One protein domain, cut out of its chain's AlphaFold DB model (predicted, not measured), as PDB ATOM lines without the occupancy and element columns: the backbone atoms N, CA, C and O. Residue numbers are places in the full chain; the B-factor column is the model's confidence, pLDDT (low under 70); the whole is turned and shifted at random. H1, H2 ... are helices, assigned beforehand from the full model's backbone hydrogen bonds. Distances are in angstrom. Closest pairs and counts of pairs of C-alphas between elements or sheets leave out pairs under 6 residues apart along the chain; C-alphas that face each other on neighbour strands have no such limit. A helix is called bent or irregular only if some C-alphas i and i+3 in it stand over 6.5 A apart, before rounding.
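This is residues 206 to 283 of the 294 residues of an uncharacterized protein of Acidobacteria bacterium (UniProt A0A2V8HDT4). Look for a three-helix up-and-down bundle, made of the hairpin H2 and H3 with the arm H4b packed on both, and beyond it a far end where the short helix H1 and the arm H4a meet. H2 runs most of the long axis, H3 folds back beside its later part, and H4 is bent, its arm H4a meeting H1 at the far end and its arm H4b lying in the bundle with H2 and H3. The printed part has 78 residues with four named helices, H1, H2, H3 and H4 along the chain, and no named strand; the class is all helix. The whole is compact, with a radius of gyration of the C-alphas of 12.9 A, yet elongated in outline, spanning 38 by 20 by 17 A.

Find C-alpha 207 at (-28.164, -20.249, -34.922); there H1 begins, residues 207 to 212, 8.5 A from first to last C-alpha. Next comes H2, residues 214 to 233, which runs 28.4 A from C-alpha 214 at (-21.441, -26.093, -41.396). H3 holds residues 238 to 249 and is 16.4 A long. H4, residues 259 to 280, was assigned as one helix by its hydrogen bonds but is bent: C-alphas 267 and 270 are 7.3 A apart. Its arms are H4a, residues 259 to 267, 12.7 A, and H4b, residues 270 to 280, 15.1 A, ending at C-alpha 280 at (-25.670, -6.227, -60.381).

Begin with the bundle of H2, H3 and H4b, up and down, each running against the one before it. H2 and H3 form a helical hairpin at a shallow tilt of 8 degrees, opposite ways; H2 touches H3 with residues 224 to 232 alone, the closest C-alphas being those of Ile 231 and Lys 241, 6.3 A. H3 touches H4b with residues 244 to 248 alone, opposite ways at a shallow tilt of 19 degrees; the closest C-alphas are those of Leu 244 and Leu 276, 7.3 A. H2 touches H4b with residues 227 to 231 alone, the same way at a shallow tilt of 25 degrees, closest at the C-alphas of Ile 231 and Ile 280, 6.7 A. H4a stands at a steep tilt of 55 degrees to H4b and touches H1, closest at the C-alphas of Ala 207 and Asp 259, 5.7 A. H1 and H2 are close but not clearly touching, only just about perpendicular at 73 degrees. H2 and H4a are apart. In H1, H2, H3, H4a and H4b every O i to N i+4 pair is within hydrogen-bond range.

The two C-alphas farthest apart are those of Ala 210 and Asp 237, 38.5 A. The printed part has no cut and no long link; H1 to H2 and H2 to H3 are tight, and H3 to H4 is short, with 9 residues. The mean pLDDT of the printed part is 93.3, and residue 283 alone is under 70.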
ATOM      1  N   THR A 206     -23.307 -20.653 -34.498       87.25
ATOM      2  CA  THR A 206     -24.358 -19.647 -34.716       87.25
ATOM      3  C   THR A 206     -25.707 -20.345 -34.912       87.25
ATOM      4  O   THR A 206     -25.740 -21.512 -35.307       87.25
ATOM      5  N   ALA A 207     -26.836 -19.662 -34.682       91.75
ATOM      6  CA  ALA A 207     -28.164 -20.249 -34.922       91.75
ATOM      7  C   ALA A 207     -28.296 -20.780 -36.363       91.75
ATOM      8  O   ALA A 207     -28.768 -21.894 -36.606       91.75
ATOM      9  N   ALA A 208     -27.742 -20.038 -37.328       90.88
ATOM     10  CA  ALA A 208     -27.643 -20.480 -38.714       90.88
ATOM     11  C   ALA A 208     -26.824 -21.777 -38.873       90.88
ATOM     12  O   ALA A 208     -27.226 -22.666 -39.626       90.88
ATOM     13  N   GLU A 209     -25.697 -21.923 -38.165       92.94
ATOM     14  CA  GLU A 209     -24.880 -23.144 -38.182       92.94
ATOM     15  C   GLU A 209     -25.603 -24.331 -37.543       92.94
ATOM     16  O   GLU A 209     -25.575 -25.428 -38.101       92.94
ATOM     17  N   ALA A 210     -26.277 -24.112 -36.413       93.00
ATOM     18  CA  ALA A 210     -27.028 -25.143 -35.708       93.00
ATOM     19  C   ALA A 210     -28.173 -25.703 -36.568       93.00
ATOM     20  O   ALA A 210     -28.391 -26.916 -36.597       93.00
ATOM     21  N   ARG A 211     -28.866 -24.836 -37.318       93.38
ATOM     22  CA  ARG A 211     -30.020 -25.216 -38.145       93.38
ATOM     23  C   ARG A 211     -29.641 -25.806 -39.505       93.38
ATOM     24  O   ARG A 211     -30.265 -26.767 -39.951       93.38
ATOM     25  N   LEU A 212     -28.661 -25.218 -40.195       93.81
ATOM     26  CA  LEU A 212     -28.306 -25.577 -41.578       93.81
ATOM     27  C   LEU A 212     -27.114 -26.540 -41.666       93.81
ATOM     28  O   LEU A 212     -26.920 -27.208 -42.686       93.81
ATOM     29  N   GLY A 213     -26.296 -26.595 -40.617       95.25
ATOM     30  CA  GLY A 213     -25.014 -27.279 -40.606       95.25
ATOM     31  C   GLY A 213     -23.881 -26.473 -41.266       95.25
ATOM     32  O   GLY A 213     -24.109 -25.532 -42.040       95.25
ATOM     33  N   PRO A 214     -22.620 -26.874 -41.020       94.50
ATOM     34  CA  PRO A 214     -21.441 -26.093 -41.396       94.50
ATOM     35  C   PRO A 214     -21.247 -25.975 -42.915       94.50
ATOM     36  O   PRO A 214     -20.805 -24.941 -43.415       94.50
ATOM     37  N   GLU A 215     -21.602 -27.009 -43.687       96.00
ATOM     38  CA  GLU A 215     -21.453 -26.975 -45.147       96.00
ATOM     39  C   GLU A 215     -22.423 -26.002 -45.820       96.00
ATOM     40  O   GLU A 215     -22.042 -25.278 -46.743       96.00
ATOM     41  N   ALA A 216     -23.687 -26.003 -45.394       94.31
ATOM     42  CA  ALA A 216     -24.701 -25.121 -45.953       94.31
ATOM     43  C   ALA A 216     -24.410 -23.663 -45.578       94.31
ATOM     44  O   ALA A 216     -24.437 -22.797 -46.456       94.31
ATOM     45  N   LEU A 217     -24.007 -23.415 -44.327       95.62
ATOM     46  CA  LEU A 217     -23.565 -22.098 -43.878       95.62
ATOM     47  C   LEU A 217     -22.362 -21.588 -44.687       95.62
ATOM     48  O   LEU A 217     -22.368 -20.452 -45.162       95.62
ATOM     49  N   ALA A 218     -21.358 -22.434 -44.936       95.94
ATOM     50  CA  ALA A 218     -20.210 -22.066 -45.764       95.94
ATOM     51  C   ALA A 218     -20.613 -21.689 -47.204       95.94
ATOM     52  O   ALA A 218     -20.044 -20.760 -47.787       95.94
ATOM     53  N   ARG A 219     -21.615 -22.367 -47.787       96.25
ATOM     54  CA  ARG A 219     -22.153 -22.014 -49.115       96.25
ATOM     55  C   ARG A 219     -22.862 -20.659 -49.095       96.25
ATOM     56  O   ARG A 219     -22.645 -19.873 -50.017       96.25
ATOM     57  N   LEU A 220     -23.667 -20.377 -48.067       96.25
ATOM     58  CA  LEU A 220     -24.348 -19.085 -47.906       96.25
ATOM     59  C   LEU A 220     -23.344 -17.942 -47.732       96.25
ATOM     60  O   LEU A 220     -23.406 -16.971 -48.488       96.25
ATOM     61  N   ARG A 221     -22.353 -18.105 -46.844       96.38
ATOM     62  CA  ARG A 221     -21.243 -17.149 -46.670       96.38
ATOM     63  C   ARG A 221     -20.505 -16.901 -47.988       96.38
ATOM     64  O   ARG A 221     -20.236 -15.758 -48.349       96.38
ATOM     65  N   GLY A 222     -20.235 -17.960 -48.755       96.38
ATOM     66  CA  GLY A 222     -19.613 -17.853 -50.076       96.38
ATOM     67  C   GLY A 222     -20.447 -17.054 -51.086       96.38
ATOM     68  O   GLY A 222     -19.896 -16.223 -51.810       96.38
ATOM     69  N   ARG A 223     -21.769 -17.267 -51.126       95.69
ATOM     70  CA  ARG A 223     -22.691 -16.513 -52.000       95.69
ATOM     71  C   ARG A 223     -22.773 -15.039 -51.607       95.69
ATOM     72  O   ARG A 223     -22.706 -14.178 -52.484       95.69
ATOM     73  N   TYR A 224     -22.879 -14.747 -50.313       95.88
ATOM     74  CA  TYR A 224     -22.889 -13.378 -49.799       95.88
ATOM     75  C   TYR A 224     -21.573 -12.647 -50.129       95.88
ATOM     76  O   TYR A 224     -21.599 -11.560 -50.710       95.88
ATOM     77  N   ALA A 225     -20.420 -13.290 -49.910       96.19
ATOM     78  CA  ALA A 225     -19.120 -12.738 -50.295       96.19
ATOM     79  C   ALA A 225     -19.004 -12.487 -51.813       96.19
ATOM     80  O   ALA A 225     -18.424 -11.482 -52.234       96.19
ATOM     81  N   GLU A 226     -19.577 -13.359 -52.654       95.12
ATOM     82  CA  GLU A 226     -19.645 -13.128 -54.104       95.12
ATOM     83  C   GLU A 226     -20.460 -11.869 -54.437       95.12
ATOM     84  O   GLU A 226     -20.028 -11.068 -55.273       95.12
ATOM     85  N   ILE A 227     -21.616 -11.676 -53.794       95.81
ATOM     86  CA  ILE A 227     -22.449 -10.480 -53.983       95.81
ATOM     87  C   ILE A 227     -21.669  -9.222 -53.607       95.81
ATOM     88  O   ILE A 227     -21.590  -8.305 -54.427       95.81
ATOM     89  N   LEU A 228     -21.046  -9.190 -52.425       95.75
ATOM     90  CA  LEU A 228     -20.249  -8.043 -51.983       95.75
ATOM     91  C   LEU A 228     -19.118  -7.719 -52.962       95.75
ATOM     92  O   LEU A 228     -18.946  -6.560 -53.351       95.75
ATOM     93  N   ALA A 229     -18.390  -8.741 -53.422       95.06
ATOM     94  CA  ALA A 229     -17.336  -8.567 -54.415       95.06
ATOM     95  C   ALA A 229     -17.881  -7.954 -55.711       95.06
ATOM     96  O   ALA A 229     -17.253  -7.067 -56.293       95.06
ATOM     97  N   ARG A 230     -19.078  -8.360 -56.157       92.69
ATOM     98  CA  ARG A 230     -19.680  -7.764 -57.353       92.69
ATOM     99  C   ARG A 230     -20.209  -6.358 -57.138       92.69
ATOM    100  O   ARG A 230     -20.110  -5.563 -58.066       92.69
ATOM    101  N   ILE A 231     -20.755  -6.035 -55.969       94.50
ATOM    102  CA  ILE A 231     -21.146  -4.656 -55.646       94.50
ATOM    103  C   ILE A 231     -19.907  -3.750 -55.673       94.50
ATOM    104  O   ILE A 231     -19.972  -2.647 -56.213       94.50
ATOM    105  N   ALA A 232     -18.765  -4.234 -55.178       92.81
ATOM    106  CA  ALA A 232     -17.499  -3.507 -55.233       92.81
ATOM    107  C   ALA A 232     -16.973  -3.334 -56.674       92.81
ATOM    108  O   ALA A 232     -16.532  -2.244 -57.041       92.81
ATOM    109  N   GLU A 233     -17.052  -4.380 -57.507       92.19
ATOM    110  CA  GLU A 233     -16.661  -4.328 -58.928       92.19
ATOM    111  C   GLU A 233     -17.629  -3.507 -59.798       92.19
ATOM    112  O   GLU A 233     -17.240  -3.023 -60.869       92.19
ATOM    113  N   ARG A 234     -18.892  -3.363 -59.378       87.31
ATOM    114  CA  ARG A 234     -19.912  -2.586 -60.086       87.31
ATOM    115  C   ARG A 234     -19.463  -1.127 -60.104       87.31
ATOM    116  O   ARG A 234     -19.461  -0.448 -59.085       87.31
ATOM    117  N   GLY A 235     -19.042  -0.638 -61.268       82.31
ATOM    118  CA  GLY A 235     -18.826   0.794 -61.475       82.31
ATOM    119  C   GLY A 235     -20.129   1.571 -61.244       82.31
ATOM    120  O   GLY A 235     -21.210   1.022 -61.453       82.31
ATOM    121  N   GLY A 236     -20.028   2.824 -60.806       86.69
ATOM    122  CA  GLY A 236     -21.174   3.674 -60.477       86.69
ATOM    123  C   GLY A 236     -20.953   4.471 -59.193       86.69
ATOM    124  O   GLY A 236     -19.873   4.396 -58.600       86.69
ATOM    125  N   ASP A 237     -21.989   5.201 -58.788       90.38
ATOM    126  CA  ASP A 237     -21.964   6.111 -57.644       90.38
ATOM    127  C   ASP A 237     -21.908   5.354 -56.309       90.38
ATOM    128  O   ASP A 237     -22.582   4.339 -56.120       90.38
ATOM    129  N   GLU A 238     -21.117   5.862 -55.359       91.38
ATOM    130  CA  GLU A 238     -20.975   5.282 -54.019       91.38
ATOM    131  C   GLU A 238     -22.294   5.180 -53.222       91.38
ATOM    132  O   GLU A 238     -22.512   4.116 -52.636       91.38
ATOM    133  N   PRO A 239     -23.225   6.164 -53.228       94.94
ATOM    134  CA  PRO A 239     -24.500   6.008 -52.518       94.94
ATOM    135  C   PRO A 239     -25.333   4.836 -53.055       94.94
ATOM    136  O   PRO A 239     -25.858   4.042 -52.281       94.94
ATOM    137  N   ALA A 240     -25.365   4.638 -54.377       92.62
ATOM    138  CA  ALA A 240     -26.080   3.511 -54.975       92.62
ATOM    139  C   ALA A 240     -25.459   2.157 -54.588       92.62
ATOM    140  O   ALA A 240     -26.157   1.147 -54.504       92.62
ATOM    141  N   LYS A 241     -24.142   2.106 -54.344       94.94
ATOM    142  CA  LYS A 241     -23.483   0.903 -53.818       94.94
ATOM    143  C   LYS A 241     -23.806   0.676 -52.348       94.94
ATOM    144  O   LYS A 241     -23.974  -0.479 -51.968       94.94
ATOM    145  N   ALA A 242     -23.885   1.734 -51.543       95.56
ATOM    146  CA  ALA A 242     -24.246   1.642 -50.131       95.56
ATOM    147  C   ALA A 242     -25.641   1.021 -49.954       95.56
ATOM    148  O   ALA A 242     -25.775   0.049 -49.216       95.56
ATOM    149  N   GLU A 243     -26.631   1.457 -50.738       95.19
ATOM    150  CA  GLU A 243     -27.975   0.857 -50.717       95.19
ATOM    151  C   GLU A 243     -27.975  -0.636 -51.087       95.19
ATOM    152  O   GLU A 243     -28.753  -1.432 -50.563       95.19
ATOM    153  N   LEU A 244     -27.118  -1.053 -52.025       95.44
ATOM    154  CA  LEU A 244     -27.003  -2.470 -52.391       95.44
ATOM    155  C   LEU A 244     -26.324  -3.283 -51.299       95.44
ATOM    156  O   LEU A 244     -26.705  -4.433 -51.101       95.44
ATOM    157  N   LYS A 245     -25.325  -2.707 -50.621       96.00
ATOM    158  CA  LYS A 245     -24.677  -3.338 -49.468       96.00
ATOM    159  C   LYS A 245     -25.692  -3.532 -48.348       96.00
ATOM    160  O   LYS A 245     -25.822  -4.645 -47.867       96.00
ATOM    161  N   GLU A 246     -26.491  -2.515 -48.032       95.94
ATOM    162  CA  GLU A 246     -27.558  -2.612 -47.028       95.94
ATOM    163  C   GLU A 246     -28.584  -3.701 -47.382       95.94
ATOM    164  O   GLU A 246     -28.961  -4.520 -46.545       95.94
ATOM    165  N   ARG A 247     -29.001  -3.787 -48.655       94.81
ATOM    166  CA  ARG A 247     -29.857  -4.897 -49.109       94.81
ATOM    167  C   ARG A 247     -29.164  -6.258 -48.991       94.81
ATOM    168  O   ARG A 247     -29.837  -7.233 -48.674       94.81
ATOM    169  N   ALA A 248     -27.858  -6.331 -49.240       96.00
ATOM    170  CA  ALA A 248     -27.078  -7.557 -49.109       96.00
ATOM    171  C   ALA A 248     -26.865  -7.979 -47.647       96.00
ATOM    172  O   ALA A 248     -26.812  -9.179 -47.401       96.00
ATOM    173  N   GLU A 249     -26.804  -7.052 -46.684       96.00
ATOM    174  CA  GLU A 249     -26.698  -7.381 -45.250       96.00
ATOM    175  C   GLU A 249     -27.867  -8.237 -44.754       96.00
ATOM    176  O   GLU A 249     -27.674  -9.105 -43.911       96.00
ATOM    177  N   ARG A 250     -29.065  -8.103 -45.342       94.31
ATOM    178  CA  ARG A 250     -30.202  -8.994 -45.027       94.31
ATOM    179  C   ARG A 250     -29.920 -10.468 -45.355       94.31
ATOM    180  O   ARG A 250     -30.521 -11.354 -44.761       94.31
ATOM    181  N   LEU A 251     -29.010 -10.730 -46.299       94.50
ATOM    182  CA  LEU A 251     -28.572 -12.073 -46.695       94.50
ATOM    183  C   LEU A 251     -27.384 -12.587 -45.873       94.50
ATOM    184  O   LEU A 251     -26.893 -13.680 -46.169       94.50
ATOM    185  N   ASN A 252     -26.868 -11.801 -44.925       94.81
ATOM    186  CA  ASN A 252     -25.697 -12.156 -44.142       94.81
ATOM    187  C   ASN A 252     -26.064 -13.248 -43.123       94.81
ATOM    188  O   ASN A 252     -26.747 -12.958 -42.142       94.81
ATOM    189  N   PRO A 253     -25.593 -14.496 -43.306       94.00
ATOM    190  CA  PRO A 253     -25.967 -15.584 -42.413       94.00
ATOM    191  C   PRO A 253     -25.312 -15.475 -41.027       94.00
ATOM    192  O   PRO A 253     -25.687 -16.216 -40.125       94.00
ATOM    193  N   ASP A 254     -24.336 -14.575 -40.857       92.69
ATOM    194  CA  ASP A 254     -23.684 -14.303 -39.573       92.69
ATOM    195  C   ASP A 254     -24.439 -13.251 -38.746       92.69
ATOM    196  O   ASP A 254     -24.169 -13.109 -37.557       92.69
ATOM    197  N   ALA A 255     -25.391 -12.535 -39.356       93.31
ATOM    198  CA  ALA A 255     -26.228 -11.546 -38.677       93.31
ATOM    199  C   ALA A 255     -27.473 -12.160 -38.010       93.31
ATOM    200  O   ALA A 255     -28.115 -11.489 -37.209       93.31
ATOM    201  N   TRP A 256     -27.822 -13.411 -38.335       94.38
ATOM    202  CA  TRP A 256     -28.996 -14.093 -37.782       94.38
ATOM    203  C   TRP A 256     -28.642 -14.757 -36.451       94.38
ATOM    204  O   TRP A 256     -27.880 -15.732 -36.404       94.38
ATOM    205  N   VAL A 257     -29.188 -14.217 -35.365       93.81
ATOM    206  CA  VAL A 257     -28.876 -14.635 -33.992       93.81
ATOM    207  C   VAL A 257     -29.891 -15.658 -33.491       93.81
ATOM    208  O   VAL A 257     -29.525 -16.541 -32.713       93.81
ATOM    209  N   THR A 258     -31.145 -15.575 -33.944       95.62
ATOM    210  CA  THR A 258     -32.239 -16.448 -33.489       95.62
ATOM    211  C   THR A 258     -32.698 -17.444 -34.557       95.62
ATOM    212  O   THR A 258     -32.563 -17.214 -35.757       95.62
ATOM    213  N   ASP A 259     -33.274 -18.574 -34.136       94.50
ATOM    214  CA  ASP A 259     -33.780 -19.600 -35.064       94.50
ATOM    215  C   ASP A 259     -34.965 -19.119 -35.916       94.50
ATOM    216  O   ASP A 259     -35.157 -19.602 -37.038       94.50
ATOM    217  N   ASP A 260     -35.767 -18.189 -35.392       95.25
ATOM    218  CA  ASP A 260     -36.879 -17.581 -36.122       95.25
ATOM    219  C   ASP A 260     -36.372 -16.610 -37.195       95.25
ATOM    220  O   ASP A 260     -36.826 -16.697 -38.335       95.25
ATOM    221  N   GLU A 261     -35.352 -15.795 -36.891       95.19
ATOM    222  CA  GLU A 261     -34.664 -14.960 -37.890       95.19
ATOM    223  C   GLU A 261     -34.068 -15.806 -39.013       95.19
ATOM    224  O   GLU A 261     -34.218 -15.470 -40.185       95.19
ATOM    225  N   VAL A 262     -33.421 -16.931 -38.683       96.38
ATOM    226  CA  VAL A 262     -32.865 -17.832 -39.704       96.38
ATOM    227  C   VAL A 262     -33.979 -18.372 -40.603       96.38
ATOM    228  O   VAL A 262     -33.792 -18.476 -41.815       96.38
ATOM    229  N   ARG A 263     -35.145 -18.725 -40.044       96.62
ATOM    230  CA  ARG A 263     -36.290 -19.221 -40.825       96.62
ATOM    231  C   ARG A 263     -36.826 -18.143 -41.763       96.62
ATOM    232  O   ARG A 263     -36.891 -18.385 -42.967       96.62
ATOM    233  N   GLU A 264     -37.139 -16.968 -41.228       96.56
ATOM    234  CA  GLU A 264     -37.658 -15.836 -41.999       96.56
ATOM    235  C   GLU A 264     -36.669 -15.412 -43.096       96.56
ATOM    236  O   GLU A 264     -37.038 -15.219 -44.258       96.56
ATOM    237  N   ALA A 265     -35.384 -15.331 -42.757       94.94
ATOM    238  CA  ALA A 265     -34.366 -14.914 -43.701       94.94
ATOM    239  C   ALA A 265     -34.185 -15.922 -44.840       94.94
ATOM    240  O   ALA A 265     -33.962 -15.504 -45.974       94.94
ATOM    241  N   LEU A 266     -34.319 -17.230 -44.585       95.88
ATOM    242  CA  LEU A 266     -34.267 -18.259 -45.631       95.88
ATOM    243  C   LEU A 266     -35.469 -18.200 -46.579       95.88
ATOM    244  O   LEU A 266     -35.291 -18.410 -47.780       95.88
ATOM    245  N   GLU A 267     -36.661 -17.882 -46.072       96.31
ATOM    246  CA  GLU A 267     -37.858 -17.678 -46.898       96.31
ATOM    247  C   GLU A 267     -37.685 -16.478 -47.840       96.31
ATOM    248  O   GLU A 267     -38.017 -16.547 -49.026       96.31
ATOM    249  N   GLN A 268     -37.089 -15.393 -47.340       94.50
ATOM    250  CA  GLN A 268     -36.840 -14.176 -48.119       94.50
ATOM    251  C   GLN A 268     -35.557 -14.248 -48.970       94.50
ATOM    252  O   GLN A 268     -35.384 -13.447 -49.897       94.50
ATOM    253  N   TYR A 269     -34.664 -15.205 -48.690       95.69
ATOM    254  CA  TYR A 269     -33.305 -15.262 -49.234       95.69
ATOM    255  C   TYR A 269     -33.284 -15.252 -50.759       95.69
ATOM    256  O   TYR A 269     -32.641 -14.397 -51.362       95.69
ATOM    257  N   GLU A 270     -33.988 -16.190 -51.398       95.19
ATOM    258  CA  GLU A 270     -33.929 -16.364 -52.856       95.19
ATOM    259  C   GLU A 270     -34.529 -15.154 -53.595       95.19
ATOM    260  O   GLU A 270     -33.991 -14.717 -54.613       95.19
ATOM    261  N   MET A 271     -35.577 -14.534 -53.040       96.12
ATOM    262  CA  MET A 271     -36.172 -13.312 -53.590       96.12
ATOM    263  C   MET A 271     -35.187 -12.137 -53.547       96.12
ATOM    264  O   MET A 271     -34.944 -11.479 -54.566       96.12
ATOM    265  N   VAL A 272     -34.591 -11.871 -52.380       96.06
ATOM    266  CA  VAL A 272     -33.621 -10.777 -52.218       96.06
ATOM    267  C   VAL A 272     -32.369 -11.054 -53.055       96.06
ATOM    268  O   VAL A 272     -31.874 -10.154 -53.741       96.06
ATOM    269  N   PHE A 273     -31.905 -12.303 -53.086       95.12
ATOM    270  CA  PHE A 273     -30.759 -12.745 -53.873       95.12
ATOM    271  C   PHE A 273     -30.962 -12.523 -55.378       95.12
ATOM    272  O   PHE A 273     -30.099 -11.925 -56.033       95.12
ATOM    273  N   GLU A 274     -32.102 -12.940 -55.937       94.75
ATOM    274  CA  GLU A 274     -32.402 -12.723 -57.356       94.75
ATOM    275  C   GLU A 274     -32.576 -11.236 -57.686       94.75
ATOM    276  O   GLU A 274     -32.058 -10.770 -58.707       94.75
ATOM    277  N   SER A 275     -33.194 -10.451 -56.796       94.62
ATOM    278  CA  SER A 275     -33.316  -8.998 -56.987       94.62
ATOM    279  C   SER A 275     -31.942  -8.313 -57.084       94.62
ATOM    280  O   SER A 275     -31.682  -7.544 -58.016       94.62
ATOM    281  N   LEU A 276     -31.007  -8.660 -56.191       94.62
ATOM    282  CA  LEU A 276     -29.636  -8.145 -56.205       94.62
ATOM    283  C   LEU A 276     -28.899  -8.594 -57.467       94.62
ATOM    284  O   LEU A 276     -28.213  -7.800 -58.119       94.62
ATOM    285  N   ARG A 277     -29.068  -9.859 -57.858       92.50
ATOM    286  CA  ARG A 277     -28.432 -10.415 -59.053       92.50
ATOM    287  C   ARG A 277     -28.927  -9.753 -60.338       92.50
ATOM    288  O   ARG A 277     -28.112  -9.540 -61.243       92.50
ATOM    289  N   ALA A 278     -30.211  -9.414 -60.425       92.38
ATOM    290  CA  ALA A 278     -30.780  -8.695 -61.560       92.38
ATOM    291  C   ALA A 278     -30.142  -7.303 -61.716       92.38
ATOM    292  O   ALA A 278     -29.751  -6.918 -62.820       92.38
ATOM    293  N   VAL A 279     -29.950  -6.590 -60.603       92.06
ATOM    294  CA  VAL A 279     -29.393  -5.228 -60.581       92.06
ATOM    295  C   VAL A 279     -27.880  -5.204 -60.838       92.06
ATOM    296  O   VAL A 279     -27.377  -4.347 -61.576       92.06
ATOM    297  N   ILE A 280     -27.134  -6.140 -60.248       90.62
ATOM    298  CA  ILE A 280     -25.670  -6.227 -60.381       90.62
ATOM    299  C   ILE A 280     -25.265  -6.876 -61.721       90.62
ATOM    300  O   ILE A 280     -24.181  -6.621 -62.252       90.62
ATOM    301  N   GLY A 281     -26.157  -7.676 -62.308       81.94
ATOM    302  CA  GLY A 281     -25.974  -8.342 -63.590       81.94
ATOM    303  C   GLY A 281     -25.153  -9.633 -63.502       81.94
ATOM    304  O   GLY A 281     -24.334  -9.862 -62.604       81.94
ATOM    305  N   GLN A 282     -25.356 -10.519 -64.481       71.06
ATOM    306  CA  GLN A 282     -24.560 -11.738 -64.609       71.06
ATOM    307  C   GLN A 282     -23.183 -11.415 -65.198       71.06
ATOM    308  O   GLN A 282     -23.082 -10.804 -66.264       71.06
ATOM    309  N   ARG A 283     -22.111 -11.850 -64.517       62.66
ATOM    310  CA  ARG A 283     -20.712 -11.677 -64.936       62.66
ATOM    311  C   ARG A 283     -20.544 -12.063 -66.407       62.66
ATOM    312  O   ARG A 283     -20.457 -13.248 -66.741       62.66
TER     313      ARG A 283